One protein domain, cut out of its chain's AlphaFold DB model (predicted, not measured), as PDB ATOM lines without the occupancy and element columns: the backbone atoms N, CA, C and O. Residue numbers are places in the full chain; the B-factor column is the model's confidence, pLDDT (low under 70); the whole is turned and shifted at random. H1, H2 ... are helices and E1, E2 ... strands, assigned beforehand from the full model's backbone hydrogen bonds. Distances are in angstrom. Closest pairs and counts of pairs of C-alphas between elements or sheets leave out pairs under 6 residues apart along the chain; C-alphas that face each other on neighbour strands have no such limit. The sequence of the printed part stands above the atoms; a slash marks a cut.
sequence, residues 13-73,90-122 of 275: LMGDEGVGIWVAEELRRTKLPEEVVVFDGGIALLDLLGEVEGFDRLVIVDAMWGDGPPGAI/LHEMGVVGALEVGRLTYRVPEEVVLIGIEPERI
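AT A GLANCE: This is residues 13 to 73 and 90 to 122 of the 275 residues of the protein "Hydrogenase maturation protease" of Candidatus Latescibacteria bacterium (UniProt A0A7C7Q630). Parallel strands E2 and E3 run side by side through the middle; H1 packs on E2 with residues 16 to 24, and H2 and H3 pack together on another side. Residues 29 to 34 stick out. The 94 printed residues include three named helices and three named strands, H1 E1 H2 E2 H3 E3, mixed in class; the whole is compact, radius of gyration of the C-alphas 13.5 A, spanning 35 by 33 by 23 A.

IN THESE COORDINATES: Find C-alpha 16 at (7.166, -24.246, 50.245); H1 runs 20.0 A to residue 29. Next come E1, 36 to 40, H2, 45 to 48, E2, 57 to 63, 20.1 A, H3, 92 to 105, 20.4 A, and E3, 111 to 117, 19.7 A, ending at (3.397, -18.262, 55.613).

HOW THE PARTS SIT: Between E2 and E3, find N 60 and O 113 within hydrogen-bond range, 2.8 A. H1 and E2 have closest C-alphas Gly 20 and Asp 62, 4.6 A. E1 pairs with no named strand. H2 and H3 touch, closest C-alphas Leu 46 and Ala 98, 5.0 A. H1 and H3 each have 8 of 10 O i to N i+4 pairs within range; H2 is too short.

THE WHOLE: Residues 74 to 89 are cut out; C-alphas 73 and 90 are 18.1 A apart. Residues 90 to 93 have pLDDT under 70.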
ATOM      1  N   LEU A  13       8.870 -23.884  41.894       95.94
ATOM      2  CA  LEU A  13       9.966 -24.837  41.701       95.94
ATOM      3  C   LEU A  13      10.769 -25.098  42.988       95.94
ATOM      4  O   LEU A  13      11.649 -25.963  42.979       95.94
ATOM      5  N   MET A  14      10.484 -24.363  44.068       96.06
ATOM      6  CA  MET A  14      11.250 -24.361  45.318       96.06
ATOM      7  C   MET A  14      10.424 -24.796  46.546       96.06
ATOM      8  O   MET A  14      10.646 -24.342  47.672       96.06
ATOM      9  N   GLY A  15       9.481 -25.718  46.354       96.12
ATOM     10  CA  GLY A  15       8.727 -26.344  47.438       96.12
ATOM     11  C   GLY A  15       7.802 -25.357  48.144       96.12
ATOM     12  O   GLY A  15       6.889 -24.817  47.519       96.12
ATOM     13  N   ASP A  16       8.028 -25.125  49.443       97.38
ATOM     14  CA  ASP A  16       7.166 -24.246  50.245       97.38
ATOM     15  C   ASP A  16       7.298 -22.767  49.870       97.38
ATOM     16  O   ASP A  16       6.389 -21.996  50.163       97.38
ATOM     17  N   GLU A  17       8.361 -22.373  49.161       95.19
ATOM     18  CA  GLU A  17       8.489 -21.018  48.605       95.19
ATOM     19  C   GLU A  17       7.321 -20.686  47.663       95.19
ATOM     20  O   GLU A  17       6.900 -19.543  47.573       95.19
ATOM     21  N   GLY A  18       6.737 -21.688  46.996       95.75
ATOM     22  CA  GLY A  18       5.586 -21.509  46.111       95.75
ATOM     23  C   GLY A  18       4.238 -21.355  46.822       95.75
ATOM     24  O   GLY A  18       3.214 -21.311  46.138       95.75
ATOM     25  N   VAL A  19       4.183 -21.329  48.160       97.31
ATOM     26  CA  VAL A  19       2.918 -21.360  48.920       97.31
ATOM     27  C   VAL A  19       1.947 -20.243  48.539       97.31
ATOM     28  O   VAL A  19       0.747 -20.506  48.456       97.31
ATOM     29  N   GLY A  20       2.428 -19.034  48.233       96.56
ATOM     30  CA  GLY A  20       1.557 -17.946  47.785       96.56
ATOM     31  C   GLY A  20       0.844 -18.268  46.471       96.56
ATOM     32  O   GLY A  20      -0.355 -18.013  46.350       96.56
ATOM     33  N   ILE A  21       1.530 -18.923  45.529       96.69
ATOM     34  CA  ILE A  21       0.938 -19.372  44.256       96.69
ATOM     35  C   ILE A  21      -0.101 -20.467  44.494       96.69
ATOM     36  O   ILE A  21      -1.207 -20.397  43.962       96.69
ATOM     37  N   TRP A  22       0.202 -21.440  45.359       97.56
ATOM     38  CA  TRP A  22      -0.759 -22.482  45.735       97.56
ATOM     39  C   TRP A  22      -2.024 -21.902  46.375       97.56
ATOM     40  O   TRP A  22      -3.131 -22.352  46.080       97.56
ATOM     41  N   VAL A  23      -1.883 -20.875  47.217       97.94
ATOM     42  CA  VAL A  23      -3.026 -20.160  47.796       97.94
ATOM     43  C   VAL A  23      -3.828 -19.428  46.720       97.94
ATOM     44  O   VAL A  23      -5.055 -19.521  46.724       97.94
ATOM     45  N   ALA A  24      -3.169 -18.727  45.794       96.88
ATOM     46  CA  ALA A  24      -3.842 -18.031  44.696       96.88
ATOM     47  C   ALA A  24      -4.642 -18.999  43.807       96.88
ATOM     48  O   ALA A  24      -5.802 -18.729  43.482       96.88
ATOM     49  N   GLU A  25      -4.067 -20.153  43.477       96.56
ATOM     50  CA  GLU A  25      -4.743 -21.197  42.704       96.56
ATOM     51  C   GLU A  25      -5.954 -21.773  43.444       96.56
ATOM     52  O   GLU A  25      -7.035 -21.886  42.865       96.56
ATOM     53  N   GLU A  26      -5.835 -22.065  44.741       96.81
ATOM     54  CA  GLU A  26      -6.981 -22.535  45.525       96.81
ATOM     55  C   GLU A  26      -8.085 -21.472  45.624       96.81
ATOM     56  O   GLU A  26      -9.262 -21.792  45.457       96.81
ATOM     57  N   LEU A  27      -7.735 -20.194  45.794       95.94
ATOM     58  CA  LEU A  27      -8.712 -19.101  45.796       95.94
ATOM     59  C   LEU A  27      -9.456 -18.985  44.460       95.94
ATOM     60  O   LEU A  27     -10.680 -18.850  44.467       95.94
ATOM     61  N   ARG A  28      -8.758 -19.113  43.323       94.31
ATOM     62  CA  ARG A  28      -9.366 -19.099  41.976       94.31
ATOM     63  C   ARG A  28     -10.375 -20.227  41.758       94.31
ATOM     64  O   ARG A  28     -11.300 -20.076  40.963       94.31
ATOM     65  N   ARG A  29     -10.218 -21.351  42.462       93.75
ATOM     66  CA  ARG A  29     -11.138 -22.501  42.400       93.75
ATOM     67  C   ARG A  29     -12.367 -22.327  43.294       93.75
ATOM     68  O   ARG A  29     -13.323 -23.093  43.172       93.75
ATOM     69  N   THR A  30     -12.361 -21.335  44.182       90.56
ATOM     70  CA  THR A  30     -13.491 -21.015  45.059       90.56
ATOM     71  C   THR A  30     -14.370 -19.909  44.481       90.56
ATOM     72  O   THR A  30     -13.939 -19.094  43.670       90.56
ATOM     73  N   LYS A  31     -15.638 -19.857  44.908       89.69
ATOM     74  CA  LYS A  31     -16.536 -18.755  44.547       89.69
ATOM     75  C   LYS A  31     -16.200 -17.525  45.393       89.69
ATOM     76  O   LYS A  31     -16.542 -17.481  46.575       89.69
ATOM     77  N   LEU A  32     -15.551 -16.545  44.775       90.25
ATOM     78  CA  LEU A  32     -15.187 -15.274  45.400       90.25
ATOM     79  C   LEU A  32     -16.259 -14.193  45.159       90.25
ATOM     80  O   LEU A  32     -17.030 -14.307  44.201       90.25
ATOM     81  N   PRO A  33     -16.335 -13.163  46.022       88.56
ATOM     82  CA  PRO A  33     -17.082 -11.939  45.726       88.56
ATOM     83  C   PRO A  33     -16.570 -11.269  44.440       88.56
ATOM     84  O   PRO A  33     -15.389 -11.384  44.116       88.56
ATOM     85  N   GLU A  34     -17.437 -10.556  43.715       87.12
ATOM     86  CA  GLU A  34     -17.089  -9.915  42.428       87.12
ATOM     87  C   GLU A  34     -16.018  -8.821  42.575       87.12
ATOM     88  O   GLU A  34     -15.314  -8.485  41.625       87.12
ATOM     89  N   GLU A  35     -15.889  -8.257  43.773       89.50
ATOM     90  CA  GLU A  35     -14.904  -7.238  44.115       89.50
ATOM     91  C   GLU A  35     -13.511  -7.794  44.460       89.50
ATOM     92  O   GLU A  35     -12.586  -7.009  44.683       89.50
ATOM     93  N   VAL A  36     -13.341  -9.119  44.505       93.56
ATOM     94  CA  VAL A  36     -12.062  -9.773  44.808       93.56
ATOM     95  C   VAL A  36     -11.479 -10.377  43.536       93.56
ATOM     96  O   VAL A  36     -12.084 -11.249  42.916       93.56
ATOM     97  N   VAL A  37     -10.269  -9.954  43.174       94.88
ATOM     98  CA  VAL A  37      -9.545 -10.470  42.001       94.88
ATOM     99  C   VAL A  37      -8.235 -11.101  42.452       94.88
ATOM    100  O   VAL A  37      -7.514 -10.517  43.260       94.88
ATOM    101  N   VAL A  38      -7.934 -12.296  41.939       96.50
ATOM    102  CA  VAL A  38      -6.760 -13.083  42.337       96.50
ATOM    103  C   VAL A  38      -5.738 -13.159  41.209       96.50
ATOM    104  O   VAL A  38      -6.019 -13.674  40.120       96.50
ATOM    105  N   PHE A  39      -4.523 -12.721  41.504       95.31
ATOM    106  CA  PHE A  39      -3.391 -12.692  40.596       95.31
ATOM    107  C   PHE A  39      -2.319 -13.700  41.011       95.31
ATOM    108  O   PHE A  39      -2.128 -13.993  42.194       95.31
ATOM    109  N   ASP A  40      -1.610 -14.196  40.004       93.88
ATOM    110  CA  ASP A  40      -0.383 -14.967  40.157       93.88
ATOM    111  C   ASP A  40       0.768 -13.989  39.920       93.88
ATOM    112  O   ASP A  40       0.918 -13.469  38.815       93.88
ATOM    113  N   GLY A  41       1.508 -13.669  40.977       89.38
ATOM    114  CA  GLY A  41       2.657 -12.768  40.927       89.38
ATOM    115  C   GLY A  41       3.980 -13.473  40.656       89.38
ATOM    116  O   GLY A  41       4.992 -12.788  40.476       89.38
ATOM    117  N   GLY A  42       3.997 -14.811  40.622       89.19
ATOM    118  CA  GLY A  42       5.212 -15.608  40.505       89.19
ATOM    119  C   GLY A  42       6.332 -15.083  41.407       89.19
ATOM    120  O   GLY A  42       6.128 -14.778  42.578       89.19
ATOM    121  N   ILE A  43       7.515 -14.915  40.819       86.06
ATOM    122  CA  ILE A  43       8.693 -14.318  41.469       86.06
ATOM    123  C   ILE A  43       8.878 -12.824  41.145       86.06
ATOM    124  O   ILE A  43       9.799 -12.189  41.652       86.06
ATOM    125  N   ALA A  44       8.044 -12.261  40.267       84.12
ATOM    126  CA  ALA A  44       8.246 -10.947  39.656       84.12
ATOM    127  C   ALA A  44       7.124  -9.976  40.048       84.12
ATOM    128  O   ALA A  44       6.439  -9.406  39.200       84.12
ATOM    129  N   LEU A  45       6.946  -9.762  41.358       84.81
ATOM    130  CA  LEU A  45       5.866  -8.923  41.887       84.81
ATOM    131  C   LEU A  45       5.841  -7.515  41.268       84.81
ATOM    132  O   LEU A  45       4.761  -6.991  41.016       84.81
ATOM    133  N   LEU A  46       7.007  -6.907  41.016       85.62
ATOM    134  CA  LEU A  46       7.111  -5.553  40.463       85.62
ATOM    135  C   LEU A  46       6.386  -5.408  39.115       85.62
ATOM    136  O   LEU A  46       5.697  -4.409  38.913       85.62
ATOM    137  N   ASP A  47       6.490  -6.407  38.236       84.50
ATOM    138  CA  ASP A  47       5.864  -6.383  36.908       84.50
ATOM    139  C   ASP A  47       4.331  -6.428  37.016       84.50
ATOM    140  O   ASP A  47       3.619  -5.794  36.234       84.50
ATOM    141  N   LEU A  48       3.818  -7.110  38.046       88.25
ATOM    142  CA  LEU A  48       2.389  -7.219  38.336       88.25
ATOM    143  C   LEU A  48       1.815  -5.949  38.996       88.25
ATOM    144  O   LEU A  48       0.600  -5.739  38.990       88.25
ATOM    145  N   LEU A  49       2.645  -5.063  39.561       87.44
ATOM    146  CA  LEU A  49       2.138  -3.885  40.281       87.44
ATOM    147  C   LEU A  49       1.344  -2.916  39.387       87.44
ATOM    148  O   LEU A  49       0.489  -2.188  39.894       87.44
ATOM    149  N   GLY A  50       1.566  -2.940  38.070       85.69
ATOM    150  CA  GLY A  50       0.734  -2.210  37.109       85.69
ATOM    151  C   GLY A  50      -0.674  -2.795  36.933       85.69
ATOM    152  O   GLY A  50      -1.613  -2.056  36.645       85.69
ATOM    153  N   GLU A  51      -0.859  -4.101  37.137       87.50
ATOM    154  CA  GLU A  51      -2.166  -4.766  37.003       87.50
ATOM    155  C   GLU A  51      -3.081  -4.515  38.202       87.50
ATOM    156  O   GLU A  51      -4.305  -4.491  38.067       87.50
ATOM    157  N   VAL A  52      -2.487  -4.281  39.372       87.94
ATOM    158  CA  VAL A  52      -3.226  -3.939  40.594       87.94
ATOM    159  C   VAL A  52      -3.498  -2.435  40.710       87.94
ATOM    160  O   VAL A  52      -4.043  -1.974  41.718       87.94
ATOM    161  N   GLU A  53      -3.158  -1.648  39.682       85.50
ATOM    162  CA  GLU A  53      -3.471  -0.225  39.647       85.50
ATOM    163  C   GLU A  53      -4.991   0.008  39.685       85.50
ATOM    164  O   GLU A  53      -5.779  -0.530  38.908       85.50
ATOM    165  N   GLY A  54      -5.402   0.867  40.617       82.62
ATOM    166  CA  GLY A  54      -6.792   1.260  40.816       82.62
ATOM    167  C   GLY A  54      -7.555   0.405  41.827       82.62
ATOM    168  O   GLY A  54      -8.617   0.849  42.264       82.62
ATOM    169  N   PHE A  55      -7.038  -0.756  42.234       89.94
ATOM    170  CA  PHE A  55      -7.626  -1.488  43.354       89.94
ATOM    171  C   PHE A  55      -7.588  -0.625  44.623       89.94
ATOM    172  O   PHE A  55      -6.689   0.193  44.827       89.94
ATOM    173  N   ASP A  56      -8.590  -0.779  45.487       88.81
ATOM    174  CA  ASP A  56      -8.619  -0.076  46.771       88.81
ATOM    175  C   ASP A  56      -7.605  -0.681  47.754       88.81
ATOM    176  O   ASP A  56      -7.111   0.011  48.647       88.81
ATOM    177  N   ARG A  57      -7.329  -1.981  47.596       91.25
ATOM    178  CA  ARG A  57      -6.542  -2.786  48.524       91.25
ATOM    179  C   ARG A  57      -5.739  -3.859  47.804       91.25
ATOM    180  O   ARG A  57      -6.230  -4.474  46.859       91.25
ATOM    181  N   LEU A  58      -4.547  -4.120  48.327       92.94
ATOM    182  CA  LEU A  58      -3.656  -5.190  47.900       92.94
ATOM    183  C   LEU A  58      -3.361  -6.131  49.079       92.94
ATOM    184  O   LEU A  58      -2.874  -5.696  50.122       92.94
ATOM    185  N   VAL A  59      -3.650  -7.419  48.911       95.06
ATOM    186  CA  VAL A  59      -3.266  -8.495  49.833       95.06
ATOM    187  C   VAL A  59      -2.238  -9.364  49.126       95.06
ATOM    188  O   VAL A  59      -2.551  -9.982  48.115       95.06
ATOM    189  N   ILE A  60      -1.019  -9.411  49.643       95.19
ATOM    190  CA  ILE A  60       0.065 -10.240  49.110       95.19
ATOM    191  C   ILE A  60       0.181 -11.474  49.996       95.19
ATOM    192  O   ILE A  60       0.130 -11.347  51.217       95.19
ATOM    193  N   VAL A  61       0.323 -12.651  49.399       96.31
ATOM    194  CA  VAL A  61       0.562 -13.913  50.105       96.31
ATOM    195  C   VAL A  61       1.905 -14.459  49.647       96.31
ATOM    196  O   VAL A  61       2.082 -14.657  48.450       96.31
ATOM    197  N   ASP A  62       2.821 -14.703  50.578       94.31
ATOM    198  CA  ASP A  62       4.180 -15.168  50.273       94.31
ATOM    199  C   ASP A  62       4.693 -16.136  51.354       94.31
ATOM    200  O   ASP A  62       4.163 -16.175  52.472       94.31
ATOM    201  N   ALA A  63       5.719 -16.921  51.029       93.94
ATOM    202  CA  ALA A  63       6.484 -17.655  52.028       93.94
ATOM    203  C   ALA A  63       7.328 -16.674  52.857       93.94
ATOM    204  O   ALA A  63       7.943 -15.756  52.320       93.94
ATOM    205  N   MET A  64       7.363 -16.869  54.171       90.25
ATOM    206  CA  MET A  64       8.051 -15.970  55.095       90.25
ATOM    207  C   MET A  64       8.661 -16.774  56.229       90.25
ATOM    208  O   MET A  64       7.935 -17.497  56.907       90.25
ATOM    209  N   TRP A  65       9.969 -16.640  56.435       88.81
ATOM    210  CA  TRP A  65      10.625 -17.223  57.603       88.81
ATOM    211  C   TRP A  65      10.466 -16.273  58.785       88.81
ATOM    212  O   TRP A  65      10.895 -15.122  58.734       88.81
ATOM    213  N   GLY A  66       9.883 -16.781  59.858       84.12
ATOM    214  CA  GLY A  66       9.858 -16.146  61.162       84.12
ATOM    215  C   GLY A  66      10.361 -17.113  62.228       84.12
ATOM    216  O   GLY A  66      11.235 -17.942  61.988       84.12
ATOM    217  N   ASP A  67       9.784 -17.005  63.423       86.69
ATOM    218  CA  ASP A  67      10.124 -17.845  64.580       86.69
ATOM    219  C   ASP A  67       9.003 -18.845  64.938       86.69
ATOM    220  O   ASP A  67       8.965 -19.419  66.032       86.69
ATOM    221  N   GLY A  68       8.032 -19.022  64.041       91.62
ATOM    222  CA  GLY A  68       6.875 -19.893  64.228       91.62
ATOM    223  C   GLY A  68       7.085 -21.326  63.722       91.62
ATOM    224  O   GLY A  68       8.080 -21.643  63.077       91.62
ATOM    225  N   PRO A  69       6.140 -22.240  64.007       96.44
ATOM    226  CA  PRO A  69       6.136 -23.571  63.405       96.44
ATOM    227  C   PRO A  69       5.703 -23.520  61.926       96.44
ATOM    228  O   PRO A  69       4.916 -22.645  61.563       96.44
ATOM    229  N   PRO A  70       6.090 -24.502  61.088       97.25
ATOM    230  CA  PRO A  70       5.670 -24.546  59.689       97.25
ATOM    231  C   PRO A  70       4.149 -24.452  59.501       97.25
ATOM    232  O   PRO A  70       3.360 -25.137  60.162       97.25
ATOM    233  N   GLY A  71       3.730 -23.589  58.579       96.44
ATOM    234  CA  GLY A  71       2.341 -23.205  58.359       96.44
ATOM    235  C   GLY A  71       1.788 -22.216  59.394       96.44
ATOM    236  O   GLY A  71       0.563 -22.076  59.488       96.44
ATOM    237  N   ALA A  72       2.633 -21.578  60.209       96.38
ATOM    238  CA  ALA A  72       2.265 -20.357  60.919       96.38
ATOM    239  C   ALA A  72       1.967 -19.238  59.913       96.38
ATOM    240  O   ALA A  72       2.491 -19.228  58.801       96.38
ATOM    241  N   ILE A  73       1.064 -18.336  60.294       95.62
ATOM    242  CA  ILE A  73       0.572 -17.265  59.431       95.62
ATOM    243  C   ILE A  73       0.897 -15.942  60.106       95.62
ATOM    244  O   ILE A  73       0.441 -15.680  61.220       95.62
ATOM    245  N   LEU A  90      15.915 -12.165  53.948       41.28
ATOM    246  CA  LEU A  90      16.339 -11.429  52.739       41.28
ATOM    247  C   LEU A  90      15.393 -11.591  51.531       41.28
ATOM    248  O   LEU A  90      15.364 -10.716  50.670       41.28
ATOM    249  N   HIS A  91      14.617 -12.677  51.462       52.00
ATOM    250  CA  HIS A  91      13.605 -12.868  50.413       52.00
ATOM    251  C   HIS A  91      12.425 -11.886  50.565       52.00
ATOM    252  O   HIS A  91      11.901 -11.372  49.580       52.00
ATOM    253  N   GLU A  92      12.086 -11.517  51.802       54.75
ATOM    254  CA  GLU A  92      10.983 -10.609  52.142       54.75
ATOM    255  C   GLU A  92      11.332  -9.140  51.830       54.75
ATOM    256  O   GLU A  92      10.443  -8.320  51.574       54.75
ATOM    257  N   MET A  93      12.629  -8.817  51.714       59.59
ATOM    258  CA  MET A  93      13.085  -7.541  51.145       59.59
ATOM    259  C   MET A  93      12.687  -7.392  49.669       59.59
ATOM    260  O   MET A  93      12.520  -6.264  49.205       59.59
ATOM    261  N   GLY A  94      12.491  -8.497  48.939       73.88
ATOM    262  CA  GLY A  94      12.045  -8.476  47.547       73.88
ATOM    263  C   GLY A  94      10.649  -7.874  47.394       73.88
ATOM    264  O   GLY A  94      10.450  -6.990  46.563       73.88
ATOM    265  N   VAL A  95       9.701  -8.274  48.248       81.88
ATOM    266  CA  VAL A  95       8.324  -7.746  48.232       81.88
ATOM    267  C   VAL A  95       8.280  -6.288  48.683       81.88
ATOM    268  O   VAL A  95       7.656  -5.456  48.021       81.88
ATOM    269  N   VAL A  96       8.960  -5.949  49.784       82.00
ATOM    270  CA  VAL A  96       9.003  -4.564  50.288       82.00
ATOM    271  C   VAL A  96       9.677  -3.639  49.273       82.00
ATOM    272  O   VAL A  96       9.108  -2.608  48.917       82.00
ATOM    273  N   GLY A  97      10.830  -4.041  48.733       82.56
ATOM    274  CA  GLY A  97      11.543  -3.289  47.702       82.56
ATOM    275  C   GLY A  97      10.728  -3.140  46.417       82.56
ATOM    276  O   GLY A  97      10.652  -2.041  45.866       82.56
ATOM    277  N   ALA A  98      10.041  -4.199  45.973       86.69
ATOM    278  CA  ALA A  98       9.135  -4.126  44.828       86.69
ATOM    279  C   ALA A  98       7.997  -3.123  45.067       86.69
ATOM    280  O   ALA A  98       7.680  -2.344  44.172       86.69
ATOM    281  N   LEU A  99       7.415  -3.080  46.270       87.12
ATOM    282  CA  LEU A  99       6.383  -2.101  46.618       87.12
ATOM    283  C   LEU A  99       6.923  -0.666  46.656       87.12
ATOM    284  O   LEU A  99       6.224   0.255  46.233       87.12
ATOM    285  N   GLU A 100       8.134  -0.451  47.166       85.81
ATOM    286  CA  GLU A 100       8.761   0.874  47.205       85.81
ATOM    287  C   GLU A 100       9.075   1.399  45.806       85.81
ATOM    288  O   GLU A 100       8.666   2.512  45.469       85.81
ATOM    289  N   VAL A 101       9.721   0.581  44.972       86.94
ATOM    290  CA  VAL A 101      10.001   0.920  43.569       86.94
ATOM    291  C   VAL A 101       8.697   1.077  42.795       86.94
ATOM    292  O   VAL A 101       8.499   2.070  42.097       86.94
ATOM    293  N   GLY A 102       7.759   0.149  42.971       86.38
ATOM    294  CA  GLY A 102       6.469   0.170  42.299       86.38
ATOM    295  C   GLY A 102       5.648   1.414  42.616       86.38
ATOM    296  O   GLY A 102       4.972   1.917  41.731       86.38
ATOM    297  N   ARG A 103       5.757   1.985  43.822       86.88
ATOM    298  CA  ARG A 103       5.110   3.267  44.170       86.88
ATOM    299  C   ARG A 103       5.673   4.473  43.414       86.88
ATOM    300  O   ARG A 103       4.997   5.498  43.353       86.88
ATOM    301  N   LEU A 104       6.884   4.379  42.859       87.94
ATOM    302  CA  LEU A 104       7.466   5.427  42.013       87.94
ATOM    303  C   LEU A 104       6.923   5.372  40.578       87.94
ATOM    304  O   LEU A 104       6.925   6.389  39.887       87.94
ATOM    305  N   THR A 105       6.467   4.199  40.133       87.31
ATOM    306  CA  THR A 105       6.063   3.946  38.740       87.31
ATOM    307  C   THR A 105       4.550   3.782  38.574       87.31
ATOM    308  O   THR A 105       3.988   4.249  37.586       87.31
ATOM    309  N   TYR A 106       3.879   3.167  39.547       87.88
ATOM    310  CA  TYR A 106       2.475   2.764  39.503       87.88
ATOM    311  C   TYR A 106       1.686   3.343  40.679       87.88
ATOM    312  O   TYR A 106       2.223   3.617  41.758       87.88
ATOM    313  N   ARG A 107       0.361   3.464  40.520       85.75
ATOM    314  CA  ARG A 107      -0.543   3.780  41.638       85.75
ATOM    315  C   ARG A 107      -0.913   2.513  42.407       85.75
ATOM    316  O   ARG A 107      -2.041   2.027  42.327       85.75
ATOM    317  N   VAL A 108       0.061   2.003  43.160       86.00
ATOM    318  CA  VAL A 108      -0.129   0.880  44.088       86.00
ATOM    319  C   VAL A 108      -1.175   1.260  45.152       86.00
ATOM    320  O   VAL A 108      -1.129   2.393  45.649       86.00
ATOM    321  N   PRO A 109      -2.096   0.354  45.534       87.19
ATOM    322  CA  PRO A 109      -3.078   0.627  46.581       87.19
ATOM    323  C   PRO A 109      -2.433   1.127  47.881       87.19
ATOM    324  O   PRO A 109      -1.390   0.631  48.310       87.19
ATOM    325  N   GLU A 110      -3.048   2.119  48.536       80.81
ATOM    326  CA  GLU A 110      -2.518   2.649  49.804       80.81
ATOM    327  C   GLU A 110      -2.613   1.627  50.938       80.81
ATOM    328  O   GLU A 110      -1.767   1.600  51.838       80.81
ATOM    329  N   GLU A 111      -3.651   0.793  50.895       87.94
ATOM    330  CA  GLU A 111      -3.808  -0.330  51.797       87.94
ATOM    331  C   GLU A 111      -3.132  -1.566  51.208       87.94
ATOM    332  O   GLU A 111      -3.666  -2.220  50.313       87.94
ATOM    333  N   VAL A 112      -1.976  -1.900  51.774       89.31
ATOM    334  CA  VAL A 112      -1.253  -3.134  51.478       89.31
ATOM    335  C   VAL A 112      -1.165  -3.967  52.748       89.31
ATOM    336  O   VAL A 112      -0.848  -3.439  53.819       89.31
ATOM    337  N   VAL A 113      -1.454  -5.258  52.622       92.00
ATOM    338  CA  VAL A 113      -1.236  -6.256  53.668       92.00
ATOM    339  C   VAL A 113      -0.412  -7.388  53.081       92.00
ATOM    340  O   VAL A 113      -0.754  -7.904  52.021       92.00
ATOM    341  N   LEU A 114       0.643  -7.783  53.782       92.50
ATOM    342  CA  LEU A 114       1.403  -8.990  53.486       92.50
ATOM    343  C   LEU A 114       0.991 -10.090  54.467       92.50
ATOM    344  O   LEU A 114       1.003  -9.892  55.684       92.50
ATOM    345  N   ILE A 115       0.606 -11.235  53.921       94.69
ATOM    346  CA  ILE A 115       0.345 -12.472  54.639       94.69
ATOM    347  C   ILE A 115       1.523 -13.405  54.381       94.69
ATOM    348  O   ILE A 115       1.653 -13.961  53.292       94.69
ATOM    349  N   GLY A 116       2.383 -13.542  55.383       94.25
ATOM    350  CA  GLY A 116       3.531 -14.439  55.339       94.25
ATOM    351  C   GLY A 116       3.160 -15.821  55.857       94.25
ATOM    352  O   GLY A 116       2.470 -15.926  56.871       94.25
ATOM    353  N   ILE A 117       3.611 -16.877  55.185       96.62
ATOM    354  CA  ILE A 117       3.397 -18.262  55.613       96.62
ATOM    355  C   ILE A 117       4.737 -18.909  55.944       96.62
ATOM    356  O   ILE A 117       5.601 -18.990  55.074       96.62
ATOM    357  N   GLU A 118       4.875 -19.416  57.171       96.00
ATOM    358  CA  GLU A 118       6.077 -20.126  57.616       96.00
ATOM    359  C   GLU A 118       6.282 -21.399  56.782       96.00
ATOM    360  O   GLU A 118       5.434 -22.299  56.833       96.00
ATOM    361  N   PRO A 119       7.373 -21.521  56.014       96.50
ATOM    362  CA  PRO A 119       7.678 -22.748  55.292       96.50
ATOM    363  C   PRO A 119       8.219 -23.834  56.242       96.50
ATOM    364  O   PRO A 119       8.762 -23.560  57.306       96.50
ATOM    365  N   GLU A 120       8.099 -25.106  55.860       96.81
ATOM    366  CA  GLU A 120       8.851 -26.197  56.506       96.81
ATOM    367  C   GLU A 120      10.232 -26.334  55.868       96.81
ATOM    368  O   GLU A 120      11.227 -26.606  56.543       96.81
ATOM    369  N   ARG A 121      10.288 -26.170  54.543       94.69
ATOM    370  CA  ARG A 121      11.518 -26.258  53.762       94.69
ATOM    371  C   ARG A 121      11.444 -25.400  52.508       94.69
ATOM    372  O   ARG A 121      10.431 -25.378  51.819       94.69
ATOM    373  N   ILE A 122      12.573 -24.816  52.137       94.31
ATOM    374  CA  ILE A 122      12.768 -24.225  50.813       94.31
ATOM    375  C   ILE A 122      13.860 -25.014  50.100       94.31
ATOM    376  O   ILE A 122      14.915 -25.297  50.671       94.31
TER     377      ILE A 122